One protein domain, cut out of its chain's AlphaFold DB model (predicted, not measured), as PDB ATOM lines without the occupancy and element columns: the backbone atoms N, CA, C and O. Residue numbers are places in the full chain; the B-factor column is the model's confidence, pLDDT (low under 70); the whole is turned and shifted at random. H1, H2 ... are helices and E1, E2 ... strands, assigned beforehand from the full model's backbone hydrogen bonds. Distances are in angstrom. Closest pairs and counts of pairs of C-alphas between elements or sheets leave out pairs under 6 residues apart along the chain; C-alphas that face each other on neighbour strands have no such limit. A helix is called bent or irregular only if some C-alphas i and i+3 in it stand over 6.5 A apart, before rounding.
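Overview. This is residues 3 to 85 of the 86 residues of an uncharacterized protein of Xanthomonas campestris pv. badrii (UniProt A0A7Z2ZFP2). A small, strongly twisted and curled sheet of four strands has one long kinked helix, H1, packed over its inner strands E2 and E4. H2 packs by the sheet near E4 and the end of H1, H3 lies farther out, and residues 3 to 17 run without a named element from edge strand E3 past the other edge strand, E1, to H1. The printed part has 83 residues, in the order H1 E1 E2 H2 H3 E3 E4; the sheet's order is E1 E2 E4 E3, antiparallel throughout, and the class is mixed, helices and strands. It is compact, with a radius of gyration of the C-alphas of 12.1 A and spans of 36 by 26 by 20 A.

Arrangement. Start at the hairpin of E1, residues 43 to 46, and E2, residues 49 to 53: N 44 and O 51 are 2.8 A apart, within hydrogen-bond range. Beside E2 look for E4, residues 81 to 84, with N 52 and O 83 at 2.9 A. E4 forms a hairpin with E3, residues 73 to 76, where N 74 and O 82 are 2.8 A apart. H1, residues 18 to 34, is on the sheet at a height over the sheet of 9.0 A, over E2 and E4, slantwise to the strands at 40 degrees to E4 on the local plane; its closest C-alphas to E4 are those of Trp 31 and Gly 83, 6.8 A. H1, with residues 33 to 34 alone, only just touches H2, residues 56 to 62, with 3 pairs of C-alphas within 8 A; the closest are those of Phe 34 and Ala 58, 5.1 A. With H1 and H2 on one face of the sheet there are two layers, helices over strands. E2, H2 with H3, residues 66 to 70, and E3 make a split strand-helix-strand unit, two strands running the same way with E4 between them, its crossover right-handed. H3 is not on the sheet and is apart from H1. Every O i to N i+4 pair is within hydrogen-bond range in H2, but 9 of 13 in H1 and 0 of 1 in H3, which has 1 of 2 O i to N i+3 pairs within range.

Along the chain. Find C-alpha 18 at (-11.311, -55.454, 34.592); from there H1 runs 24.3 A, with a kink of 53 degrees near residue 28, to C-alpha 34 at (-13.878, -39.466, 16.514). H1 is irregular, with C-alphas 30 and 33 at 7.4 A, and H3 only just so, with C-alphas 66 and 69 at 6.6 A. From first to last C-alpha, E2 measures 12.5 A, E4 10.3 A and H2 10.1 A; E3 measures 9.9 A, E1 9.5 A and H3 8.4 A. E4 ends at C-alpha 84, (-6.323, -42.031, 25.487).

Size, cuts and confidence. The two C-alphas farthest apart, those of Thr 15 and Asp 64, are 36.2 A from each other. The printed part has no cut, and no link between named elements is long. Look at residues 3 to 4, which pair in parallel with residues 75 to 76 of E3. Mean pLDDT of the printed part is 85.6; residues 6 to 7 and 13 are under 70.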
ATOM      1  N   PHE A   3       3.722 -38.564  19.888       75.81
ATOM      2  CA  PHE A   3       3.960 -39.701  18.996       75.81
ATOM      3  C   PHE A   3       4.001 -41.025  19.758       75.81
ATOM      4  O   PHE A   3       4.605 -41.077  20.825       75.81
ATOM      5  N   ILE A   4       3.392 -42.083  19.211       77.88
ATOM      6  CA  ILE A   4       3.419 -43.442  19.789       77.88
ATOM      7  C   ILE A   4       3.713 -44.508  18.725       77.88
ATOM      8  O   ILE A   4       3.464 -44.307  17.536       77.88
ATOM      9  N   ASP A   5       4.253 -45.654  19.144       74.25
ATOM     10  CA  ASP A   5       4.449 -46.805  18.255       74.25
ATOM     11  C   ASP A   5       3.134 -47.585  18.085       74.25
ATOM     12  O   ASP A   5       2.616 -48.137  19.053       74.25
ATOM     13  N   SER A   6       2.595 -47.626  16.864       69.62
ATOM     14  CA  SER A   6       1.348 -48.326  16.511       69.62
ATOM     15  C   SER A   6       1.544 -49.750  16.001       69.62
ATOM     16  O   SER A   6       0.561 -50.437  15.738       69.62
ATOM     17  N   ASN A   7       2.781 -50.249  15.908       65.88
ATOM     18  CA  ASN A   7       3.059 -51.595  15.385       65.88
ATOM     19  C   ASN A   7       2.565 -52.724  16.316       65.88
ATOM     20  O   ASN A   7       2.803 -53.911  16.074       65.88
ATOM     21  N   LYS A   8       1.876 -52.372  17.406       72.38
ATOM     22  CA  LYS A   8       1.274 -53.292  18.366       72.38
ATOM     23  C   LYS A   8      -0.110 -53.725  17.885       72.38
ATOM     24  O   LYS A   8      -0.937 -52.914  17.479       72.38
ATOM     25  N   LYS A   9      -0.381 -55.027  17.990       78.62
ATOM     26  CA  LYS A   9      -1.704 -55.591  17.697       78.62
ATOM     27  C   LYS A   9      -2.759 -55.045  18.673       78.62
ATOM     28  O   LYS A   9      -2.423 -54.813  19.837       78.62
ATOM     29  N   PRO A  10      -4.020 -54.891  18.229       82.69
ATOM     30  CA  PRO A  10      -5.118 -54.594  19.135       82.69
ATOM     31  C   PRO A  10      -5.272 -55.691  20.190       82.69
ATOM     32  O   PRO A  10      -5.015 -56.869  19.931       82.69
ATOM     33  N   ILE A  11      -5.726 -55.285  21.368       80.88
ATOM     34  CA  ILE A  11      -6.187 -56.165  22.431       80.88
ATOM     35  C   ILE A  11      -7.628 -56.560  22.099       80.88
ATOM     36  O   ILE A  11      -8.490 -55.680  21.982       80.88
ATOM     37  N   PRO A  12      -7.909 -57.865  21.950       76.06
ATOM     38  CA  PRO A  12      -9.267 -58.349  21.774       76.06
ATOM     39  C   PRO A  12     -10.187 -57.832  22.892       76.06
ATOM     40  O   PRO A  12      -9.812 -57.874  24.066       76.06
ATOM     41  N   PRO A  13     -11.422 -57.402  22.584       69.56
ATOM     42  CA  PRO A  13     -12.349 -56.913  23.605       69.56
ATOM     43  C   PRO A  13     -12.611 -57.928  24.728       69.56
ATOM     44  O   PRO A  13     -12.821 -57.543  25.874       69.56
ATOM     45  N   SER A  14     -12.578 -59.222  24.400       72.19
ATOM     46  CA  SER A  14     -12.797 -60.344  25.318       72.19
ATOM     47  C   SER A  14     -11.613 -60.655  26.238       72.19
ATOM     48  O   SER A  14     -11.758 -61.480  27.134       72.19
ATOM     49  N   THR A  15     -10.453 -60.025  26.029       79.81
ATOM     50  CA  THR A  15      -9.227 -60.254  26.812       79.81
ATOM     51  C   THR A  15      -8.810 -59.024  27.617       79.81
ATOM     52  O   THR A  15      -7.686 -58.979  28.103       79.81
ATOM     53  N   LEU A  16      -9.669 -58.002  27.710       81.94
ATOM     54  CA  LEU A  16      -9.408 -56.825  28.537       81.94
ATOM     55  C   LEU A  16      -9.531 -57.196  30.015       81.94
ATOM     56  O   LEU A  16     -10.559 -57.727  30.441       81.94
ATOM     57  N   ASP A  17      -8.515 -56.856  30.802       85.62
ATOM     58  CA  ASP A  17      -8.591 -56.951  32.258       85.62
ATOM     59  C   ASP A  17      -9.687 -56.012  32.811       85.62
ATOM     60  O   ASP A  17     -10.034 -55.016  32.162       85.62
ATOM     61  N   PRO A  18     -10.231 -56.262  34.018       88.00
ATOM     62  CA  PRO A  18     -11.311 -55.454  34.592       88.00
ATOM     63  C   PRO A  18     -11.019 -53.945  34.621       88.00
ATOM     64  O   PRO A  18     -11.894 -53.147  34.279       88.00
ATOM     65  N   ASP A  19      -9.788 -53.552  34.957       86.88
ATOM     66  CA  ASP A  19      -9.350 -52.152  34.949       86.88
ATOM     67  C   ASP A  19      -9.354 -51.549  33.539       86.88
ATOM     68  O   ASP A  19      -9.823 -50.428  33.334       86.88
ATOM     69  N   GLN A  20      -8.910 -52.309  32.535       88.31
ATOM     70  CA  GLN A  20      -8.917 -51.866  31.139       88.31
ATOM     71  C   GLN A  20     -10.344 -51.752  30.599       88.31
ATOM     72  O   GLN A  20     -10.664 -50.817  29.864       88.31
ATOM     73  N   HIS A  21     -11.225 -52.674  30.991       87.62
ATOM     74  CA  HIS A  21     -12.635 -52.602  30.645       87.62
ATOM     75  C   HIS A  21     -13.294 -51.362  31.271       87.62
ATOM     76  O   HIS A  21     -14.043 -50.659  30.591       87.62
ATOM     77  N   GLN A  22     -12.985 -51.034  32.530       88.94
ATOM     78  CA  GLN A  22     -13.471 -49.805  33.169       88.94
ATOM     79  C   GLN A  22     -12.937 -48.542  32.486       88.94
ATOM     80  O   GLN A  22     -13.729 -47.651  32.176       88.94
ATOM     81  N   ALA A  23     -11.636 -48.474  32.200       88.69
ATOM     82  CA  ALA A  23     -11.032 -47.349  31.487       88.69
ATOM     83  C   ALA A  23     -11.630 -47.179  30.079       88.69
ATOM     84  O   ALA A  23     -11.948 -46.063  29.667       88.69
ATOM     85  N   LYS A  24     -11.894 -48.281  29.359       87.69
ATOM     86  CA  LYS A  24     -12.617 -48.252  28.077       87.69
ATOM     87  C   LYS A  24     -13.996 -47.616  28.240       87.69
ATOM     88  O   LYS A  24     -14.323 -46.700  27.496       87.69
ATOM     89  N   GLN A  25     -14.790 -48.066  29.211       88.44
ATOM     90  CA  GLN A  25     -16.144 -47.544  29.440       88.44
ATOM     91  C   GLN A  25     -16.145 -46.058  29.837       88.44
ATOM     92  O   GLN A  25     -17.012 -45.309  29.391       88.44
ATOM     93  N   ARG A  26     -15.160 -45.612  30.626       89.06
ATOM     94  CA  ARG A  26     -15.010 -44.207  31.047       89.06
ATOM     95  C   ARG A  26     -14.524 -43.298  29.923       89.06
ATOM     96  O   ARG A  26     -15.048 -42.198  29.762       89.06
ATOM     97  N   GLY A  27     -13.563 -43.762  29.129       87.75
ATOM     98  CA  GLY A  27     -12.982 -43.000  28.027       87.75
ATOM     99  C   GLY A  27     -13.851 -42.966  26.767       87.75
ATOM    100  O   GLY A  27     -13.803 -41.990  26.023       87.75
ATOM    101  N   MET A  28     -14.682 -43.986  26.517       89.38
ATOM    102  CA  MET A  28     -15.455 -44.100  25.269       89.38
ATOM    103  C   MET A  28     -16.362 -42.893  24.958       89.38
ATOM    104  O   MET A  28     -16.359 -42.448  23.807       89.38
ATOM    105  N   PRO A  29     -17.117 -42.316  25.919       89.88
ATOM    106  CA  PRO A  29     -17.958 -41.148  25.656       89.88
ATOM    107  C   PRO A  29     -17.177 -39.963  25.079       89.88
ATOM    108  O   PRO A  29     -17.693 -39.267  24.207       89.88
ATOM    109  N   ARG A  30     -15.920 -39.780  25.509       90.19
ATOM    110  CA  ARG A  30     -15.022 -38.729  25.014       90.19
ATOM    111  C   ARG A  30     -14.670 -38.929  23.541       90.19
ATOM    112  O   ARG A  30     -14.599 -37.966  22.789       90.19
ATOM    113  N   TRP A  31     -14.458 -40.175  23.126       91.75
ATOM    114  CA  TRP A  31     -14.000 -40.496  21.772       91.75
ATOM    115  C   TRP A  31     -15.127 -40.678  20.765       91.75
ATOM    116  O   TRP A  31     -14.860 -40.694  19.569       91.75
ATOM    117  N   LYS A  32     -16.387 -40.735  21.208       89.62
ATOM    118  CA  LYS A  32     -17.566 -40.894  20.342       89.62
ATOM    119  C   LYS A  32     -17.562 -40.006  19.077       89.62
ATOM    120  O   LYS A  32     -17.870 -40.548  18.015       89.62
ATOM    121  N   PRO A  33     -17.171 -38.711  19.117       89.56
ATOM    122  CA  PRO A  33     -17.105 -37.870  17.914       89.56
ATOM    123  C   PRO A  33     -16.058 -38.319  16.881       89.56
ATOM    124  O   PRO A  33     -16.188 -38.016  15.701       89.56
ATOM    125  N   PHE A  34     -15.030 -39.048  17.316       91.19
ATOM    126  CA  PHE A  34     -13.878 -39.466  16.514       91.19
ATOM    127  C   PHE A  34     -13.960 -40.923  16.041       91.19
ATOM    128  O   PHE A  34     -13.088 -41.378  15.308       91.19
ATOM    129  N   LEU A  35     -14.990 -41.668  16.458       90.38
ATOM    130  CA  LEU A  35     -15.138 -43.097  16.160       90.38
ATOM    131  C   LEU A  35     -15.992 -43.387  14.917       90.38
ATOM    132  O   LEU A  35     -16.149 -44.549  14.553       90.38
ATOM    133  N   GLY A  36     -16.564 -42.370  14.264       85.94
ATOM    134  CA  GLY A  36     -17.310 -42.544  13.007       85.94
ATOM    135  C   GLY A  36     -18.493 -43.518  13.102       85.94
ATOM    136  O   GLY A  36     -18.801 -44.206  12.136       85.94
ATOM    137  N   GLY A  37     -19.124 -43.625  14.277       84.12
ATOM    138  CA  GLY A  37     -20.207 -44.583  14.530       84.12
ATOM    139  C   GLY A  37     -19.751 -45.969  15.000       84.12
ATOM    140  O   GLY A  37     -20.603 -46.795  15.319       84.12
ATOM    141  N   ASN A  38     -18.443 -46.226  15.115       83.12
ATOM    142  CA  ASN A  38     -17.935 -47.446  15.736       83.12
ATOM    143  C   ASN A  38     -18.217 -47.433  17.247       83.12
ATOM    144  O   ASN A  38     -17.614 -46.674  18.006       83.12
ATOM    145  N   THR A  39     -19.144 -48.281  17.684       80.19
ATOM    146  CA  THR A  39     -19.562 -48.395  19.087       80.19
ATOM    147  C   THR A  39     -18.687 -49.344  19.902       80.19
ATOM    148  O   THR A  39     -18.751 -49.319  21.131       80.19
ATOM    149  N   ASN A  40     -17.854 -50.158  19.251       82.88
ATOM    150  CA  ASN A  40     -16.946 -51.087  19.915       82.88
ATOM    151  C   ASN A  40     -15.563 -51.096  19.242       82.88
ATOM    152  O   ASN A  40     -15.167 -52.113  18.672       82.88
ATOM    153  N   PRO A  41     -14.816 -49.981  19.300       86.50
ATOM    154  CA  PRO A  41     -13.463 -49.931  18.776       86.50
ATOM    155  C   PRO A  41     -12.533 -50.904  19.498       86.50
ATOM    156  O   PRO A  41     -12.688 -51.199  20.696       86.50
ATOM    157  N   ASP A  42     -11.535 -51.348  18.742       86.25
ATOM    158  CA  ASP A  42     -10.393 -52.073  19.267       86.25
ATOM    159  C   ASP A  42      -9.593 -51.186  20.223       86.25
ATOM    160  O   ASP A  42      -9.416 -49.980  20.005       86.25
ATOM    161  N   VAL A  43      -9.099 -51.810  21.285       88.56
ATOM    162  CA  VAL A  43      -8.275 -51.166  22.305       88.56
ATOM    163  C   VAL A  43      -6.829 -51.586  22.098       88.56
ATOM    164  O   VAL A  43      -6.561 -52.712  21.701       88.56
ATOM    165  N   TYR A  44      -5.888 -50.699  22.376       89.50
ATOM    166  CA  TYR A  44      -4.457 -50.943  22.243       89.50
ATOM    167  C   TYR A  44      -3.764 -50.520  23.537       89.50
ATOM    168  O   TYR A  44      -4.203 -49.581  24.199       89.50
ATOM    169  N   VAL A  45      -2.661 -51.182  23.885       87.81
ATOM    170  CA  VAL A  45      -1.734 -50.689  24.916       87.81
ATOM    171  C   VAL A  45      -0.468 -50.220  24.221       87.81
ATOM    172  O   VAL A  45       0.376 -51.027  23.821       87.81
ATOM    173  N   LEU A  46      -0.356 -48.904  24.059       85.88
ATOM    174  CA  LEU A  46       0.752 -48.245  23.376       85.88
ATOM    175  C   LEU A  46       1.563 -47.468  24.416       85.88
ATOM    176  O   LEU A  46       1.028 -46.618  25.120       85.88
ATOM    177  N   GLU A  47       2.844 -47.812  24.567       83.19
ATOM    178  CA  GLU A  47       3.738 -47.232  25.591       83.19
ATOM    179  C   GLU A  47       3.143 -47.209  27.017       83.19
ATOM    180  O   GLU A  47       3.257 -46.221  27.741       83.19
ATOM    181  N   GLY A  48       2.451 -48.284  27.414       83.25
ATOM    182  CA  GLY A  48       1.806 -48.393  28.729       83.25
ATOM    183  C   GLY A  48       0.498 -47.606  28.872       83.25
ATOM    184  O   GLY A  48      -0.106 -47.630  29.939       83.25
ATOM    185  N   LYS A  49       0.035 -46.938  27.810       87.25
ATOM    186  CA  LYS A  49      -1.229 -46.202  27.779       87.25
ATOM    187  C   LYS A  49      -2.302 -47.027  27.086       87.25
ATOM    188  O   LYS A  49      -2.069 -47.553  25.997       87.25
ATOM    189  N   LEU A  50      -3.479 -47.108  27.697       89.94
ATOM    190  CA  LEU A  50      -4.646 -47.715  27.074       89.94
ATOM    191  C   LEU A  50      -5.250 -46.715  26.087       89.94
ATOM    192  O   LEU A  50      -5.577 -45.593  26.466       89.94
ATOM    193  N   VAL A  51      -5.377 -47.086  24.818       91.56
ATOM    194  CA  VAL A  51      -5.845 -46.180  23.764       91.56
ATOM    195  C   VAL A  51      -6.824 -46.868  22.816       91.56
ATOM    196  O   VAL A  51      -6.871 -48.094  22.736       91.56
ATOM    197  N   VAL A  52      -7.590 -46.078  22.068       91.88
ATOM    198  CA  VAL A  52      -8.451 -46.547  20.967       91.88
ATOM    199  C   VAL A  52      -8.018 -45.927  19.655       91.88
ATOM    200  O   VAL A  52      -7.598 -44.771  19.627       91.88
ATOM    201  N   ARG A  53      -8.152 -46.677  18.559       90.94
ATOM    202  CA  ARG A  53      -7.927 -46.134  17.216       90.94
ATOM    203  C   ARG A  53      -9.065 -45.187  16.842       90.94
ATOM    204  O   ARG A  53     -10.237 -45.558  16.934       90.94
ATOM    205  N   LEU A  54      -8.710 -43.981  16.422       92.25
ATOM    206  CA  LEU A  54      -9.643 -42.961  15.957       92.25
ATOM    207  C   LEU A  54      -9.757 -43.011  14.433       92.25
ATOM    208  O   LEU A  54      -8.878 -43.521  13.740       92.25
ATOM    209  N   VAL A  55     -10.853 -42.477  13.902       93.31
ATOM    210  CA  VAL A  55     -11.019 -42.307  12.458       93.31
ATOM    211  C   VAL A  55     -10.208 -41.093  12.020       93.31
ATOM    212  O   VAL A  55     -10.506 -39.969  12.424       93.31
ATOM    213  N   ASP A  56      -9.214 -41.311  11.159       91.56
ATOM    214  CA  ASP A  56      -8.260 -40.272  10.751       91.56
ATOM    215  C   ASP A  56      -8.955 -39.036  10.155       91.56
ATOM    216  O   ASP A  56      -8.623 -37.898  10.486       91.56
ATOM    217  N   ALA A  57      -9.995 -39.246   9.340       90.38
ATOM    218  CA  ALA A  57     -10.804 -38.162   8.787       90.38
ATOM    219  C   ALA A  57     -11.546 -37.357   9.870       90.38
ATOM    220  O   ALA A  57     -11.617 -36.133   9.781       90.38
ATOM    221  N   ALA A  58     -12.056 -38.022  10.914       90.81
ATOM    222  CA  ALA A  58     -12.757 -37.358  12.012       90.81
ATOM    223  C   ALA A  58     -11.793 -36.504  12.846       90.81
ATOM    224  O   ALA A  58     -12.118 -35.368  13.190       90.81
ATOM    225  N   VAL A  59     -10.584 -37.015  13.105       90.50
ATOM    226  CA  VAL A  59      -9.521 -36.256  13.779       90.50
ATOM    227  C   VAL A  59      -9.126 -35.042  12.949       90.50
ATOM    228  O   VAL A  59      -9.167 -33.927  13.458       90.50
ATOM    229  N   ASN A  60      -8.821 -35.226  11.663       89.94
ATOM    230  CA  ASN A  60      -8.428 -34.122  10.784       89.94
ATOM    231  C   ASN A  60      -9.522 -33.053  10.656       89.94
ATOM    232  O   ASN A  60      -9.198 -31.875  10.704       89.94
ATOM    233  N   SER A  61     -10.801 -33.439  10.588       88.62
ATOM    234  CA  SER A  61     -11.923 -32.485  10.526       88.62
ATOM    235  C   SER A  61     -12.106 -31.644  11.792       88.62
ATOM    236  O   SER A  61     -12.782 -30.621  11.759       88.62
ATOM    237  N   LYS A  62     -11.535 -32.094  12.915       84.69
ATOM    238  CA  LYS A  62     -11.650 -31.442  14.218       84.69
ATOM    239  C   LYS A  62     -10.384 -30.717  14.647       84.69
ATOM    240  O   LYS A  62     -10.438 -30.050  15.663       84.69
ATOM    241  N   LYS A  63      -9.271 -30.811  13.913       84.62
ATOM    242  CA  LYS A  63      -8.010 -30.148  14.298       84.62
ATOM    243  C   LYS A  63      -8.135 -28.626  14.406       84.62
ATOM    244  O   LYS A  63      -7.423 -28.035  15.208       84.62
ATOM    245  N   ASP A  64      -9.033 -28.027  13.629       84.75
ATOM    246  CA  ASP A  64      -9.298 -26.583  13.635       84.75
ATOM    247  C   ASP A  64     -10.346 -26.159  14.686       84.75
ATOM    248  O   ASP A  64     -10.637 -24.975  14.838       84.75
ATOM    249  N   ASP A  65     -10.942 -27.120  15.402       85.81
ATOM    250  CA  ASP A  65     -11.931 -26.884  16.453       85.81
ATOM    251  C   ASP A  65     -11.203 -26.443  17.742       85.81
ATOM    252  O   ASP A  65     -10.282 -27.141  18.176       85.81
ATOM    253  N   PRO A  66     -11.578 -25.324  18.390       81.00
ATOM    254  CA  PRO A  66     -10.934 -24.875  19.629       81.00
ATOM    255  C   PRO A  66     -11.012 -25.915  20.758       81.00
ATOM    256  O   PRO A  66     -10.134 -25.963  21.617       81.00
ATOM    257  N   ASP A  67     -12.013 -26.800  20.740       82.31
ATOM    258  CA  ASP A  67     -12.132 -27.877  21.724       82.31
ATOM    259  C   ASP A  67     -11.135 -29.024  21.485       82.31
ATOM    260  O   ASP A  67     -10.975 -29.895  22.349       82.31
ATOM    261  N   TYR A  68     -10.445 -29.059  20.338       82.75
ATOM    262  CA  TYR A  68      -9.519 -30.134  19.975       82.75
ATOM    263  C   TYR A  68      -8.365 -30.284  20.968       82.75
ATOM    264  O   TYR A  68      -7.998 -31.406  21.317       82.75
ATOM    265  N   GLU A  69      -7.843 -29.169  21.483       81.88
ATOM    266  CA  GLU A  69      -6.726 -29.154  22.438       81.88
ATOM    267  C   GLU A  69      -7.067 -29.844  23.761       81.88
ATOM    268  O   GLU A  69      -6.182 -30.307  24.481       81.88
ATOM    269  N   THR A  70      -8.359 -29.972  24.071       85.06
ATOM    270  CA  THR A  70      -8.787 -30.721  25.247       85.06
ATOM    271  C   THR A  70      -8.544 -32.217  25.061       85.06
ATOM    272  O   THR A  70      -8.320 -32.925  26.041       85.06
ATOM    273  N   TYR A  71      -8.564 -32.751  23.837       85.50
ATOM    274  CA  TYR A  71      -8.410 -34.181  23.579       85.50
ATOM    275  C   TYR A  71      -6.940 -34.605  23.584       85.50
ATOM    276  O   TYR A  71      -6.106 -34.093  22.842       85.50
ATOM    277  N   THR A  72      -6.617 -35.634  24.368       89.69
ATOM    278  CA  THR A  72      -5.291 -36.262  24.328       89.69
ATOM    279  C   THR A  72      -5.210 -37.239  23.155       89.69
ATOM    280  O   THR A  72      -5.432 -38.441  23.318       89.69
ATOM    281  N   VAL A  73      -4.935 -36.699  21.967       90.19
ATOM    282  CA  VAL A  73      -4.737 -37.465  20.728       90.19
ATOM    283  C   VAL A  73      -3.249 -37.719  20.502       90.19
ATOM    284  O   VAL A  73      -2.423 -36.803  20.528       90.19
ATOM    285  N   TYR A  74      -2.919 -38.978  20.256       90.06
ATOM    286  CA  TYR A  74      -1.605 -39.422  19.824       90.06
ATOM    287  C   TYR A  74      -1.622 -39.687  18.323       90.06
ATOM    288  O   TYR A  74      -2.593 -40.223  17.795       90.06
ATOM    289  N   GLU A  75      -0.539 -39.333  17.647       89.50
ATOM    290  CA  GLU A  75      -0.305 -39.669  16.247       89.50
ATOM    291  C   GLU A  75       0.751 -40.769  16.187       89.50
ATOM    292  O   GLU A  75       1.787 -40.696  16.845       89.50
ATOM    293  N   ALA A  76       0.490 -41.821  15.432       85.75
ATOM    294  CA  ALA A  76       1.453 -42.878  15.231       85.75
ATOM    295  C   ALA A  76       2.273 -42.660  13.959       85.75
ATOM    296  O   ALA A  76       1.905 -41.901  13.066       85.75
ATOM    297  N   LYS A  77       3.417 -43.343  13.874       80.19
ATOM    298  CA  LYS A  77       4.355 -43.206  12.744       80.19
ATOM    299  C   LYS A  77       3.784 -43.668  11.400       80.19
ATOM    300  O   LYS A  77       4.309 -43.282  10.363       80.19
ATOM    301  N   ASP A  78       2.749 -44.498  11.423       81.00
ATOM    302  CA  ASP A  78       1.999 -44.946  10.245       81.00
ATOM    303  C   ASP A  78       0.913 -43.947   9.802       81.00
ATOM    304  O   ASP A  78       0.232 -44.189   8.808       81.00
ATOM    305  N   GLY A  79       0.767 -42.819  10.507       84.00
ATOM    306  CA  GLY A  79      -0.211 -41.773  10.214       84.00
ATOM    307  C   GLY A  79      -1.583 -41.990  10.854       84.00
ATOM    308  O   GLY A  79      -2.497 -41.217  10.567       84.00
ATOM    309  N   HIS A  80      -1.750 -43.005  11.711       89.94
ATOM    310  CA  HIS A  80      -3.007 -43.236  12.424       89.94
ATOM    311  C   HIS A  80      -3.090 -42.473  13.744       89.94
ATOM    312  O   HIS A  80      -2.094 -42.259  14.438       89.94
ATOM    313  N   PHE A  81      -4.313 -42.103  14.124       91.44
ATOM    314  CA  PHE A  81      -4.569 -41.386  15.369       91.44
ATOM    315  C   PHE A  81      -5.162 -42.283  16.456       91.44
ATOM    316  O   PHE A  81      -5.991 -43.159  16.199       91.44
ATOM    317  N   TYR A  82      -4.768 -42.018  17.700       92.00
ATOM    318  CA  TYR A  82      -5.172 -42.786  18.870       92.00
ATOM    319  C   TYR A  82      -5.611 -41.876  20.013       92.00
ATOM    320  O   TYR A  82      -4.953 -40.888  20.327       92.00
ATOM    321  N   GLY A  83      -6.718 -42.229  20.659       92.06
ATOM    322  CA  GLY A  83      -7.263 -41.500  21.798       92.06
ATOM    323  C   GLY A  83      -7.008 -42.219  23.118       92.06
ATOM    324  O   GLY A  83      -7.244 -43.421  23.211       92.06
ATOM    325  N   LEU A  84      -6.549 -41.493  24.140       91.94
ATOM    326  CA  LEU A  84      -6.323 -42.031  25.487       91.94
ATOM    327  C   LEU A  84      -7.620 -42.477  26.183       91.94
ATOM    328  O   LEU A  84      -8.554 -41.688  26.327       91.94
ATOM    329  N   LEU A  85      -7.650 -43.708  26.685       88.56
ATOM    330  CA  LEU A  85      -8.665 -44.200  27.615       88.56
ATOM    331  C   LEU A  85      -8.142 -44.031  29.049       88.56
ATOM    332  O   LEU A  85      -7.142 -44.652  29.407       88.56
TER     333      LEU A  85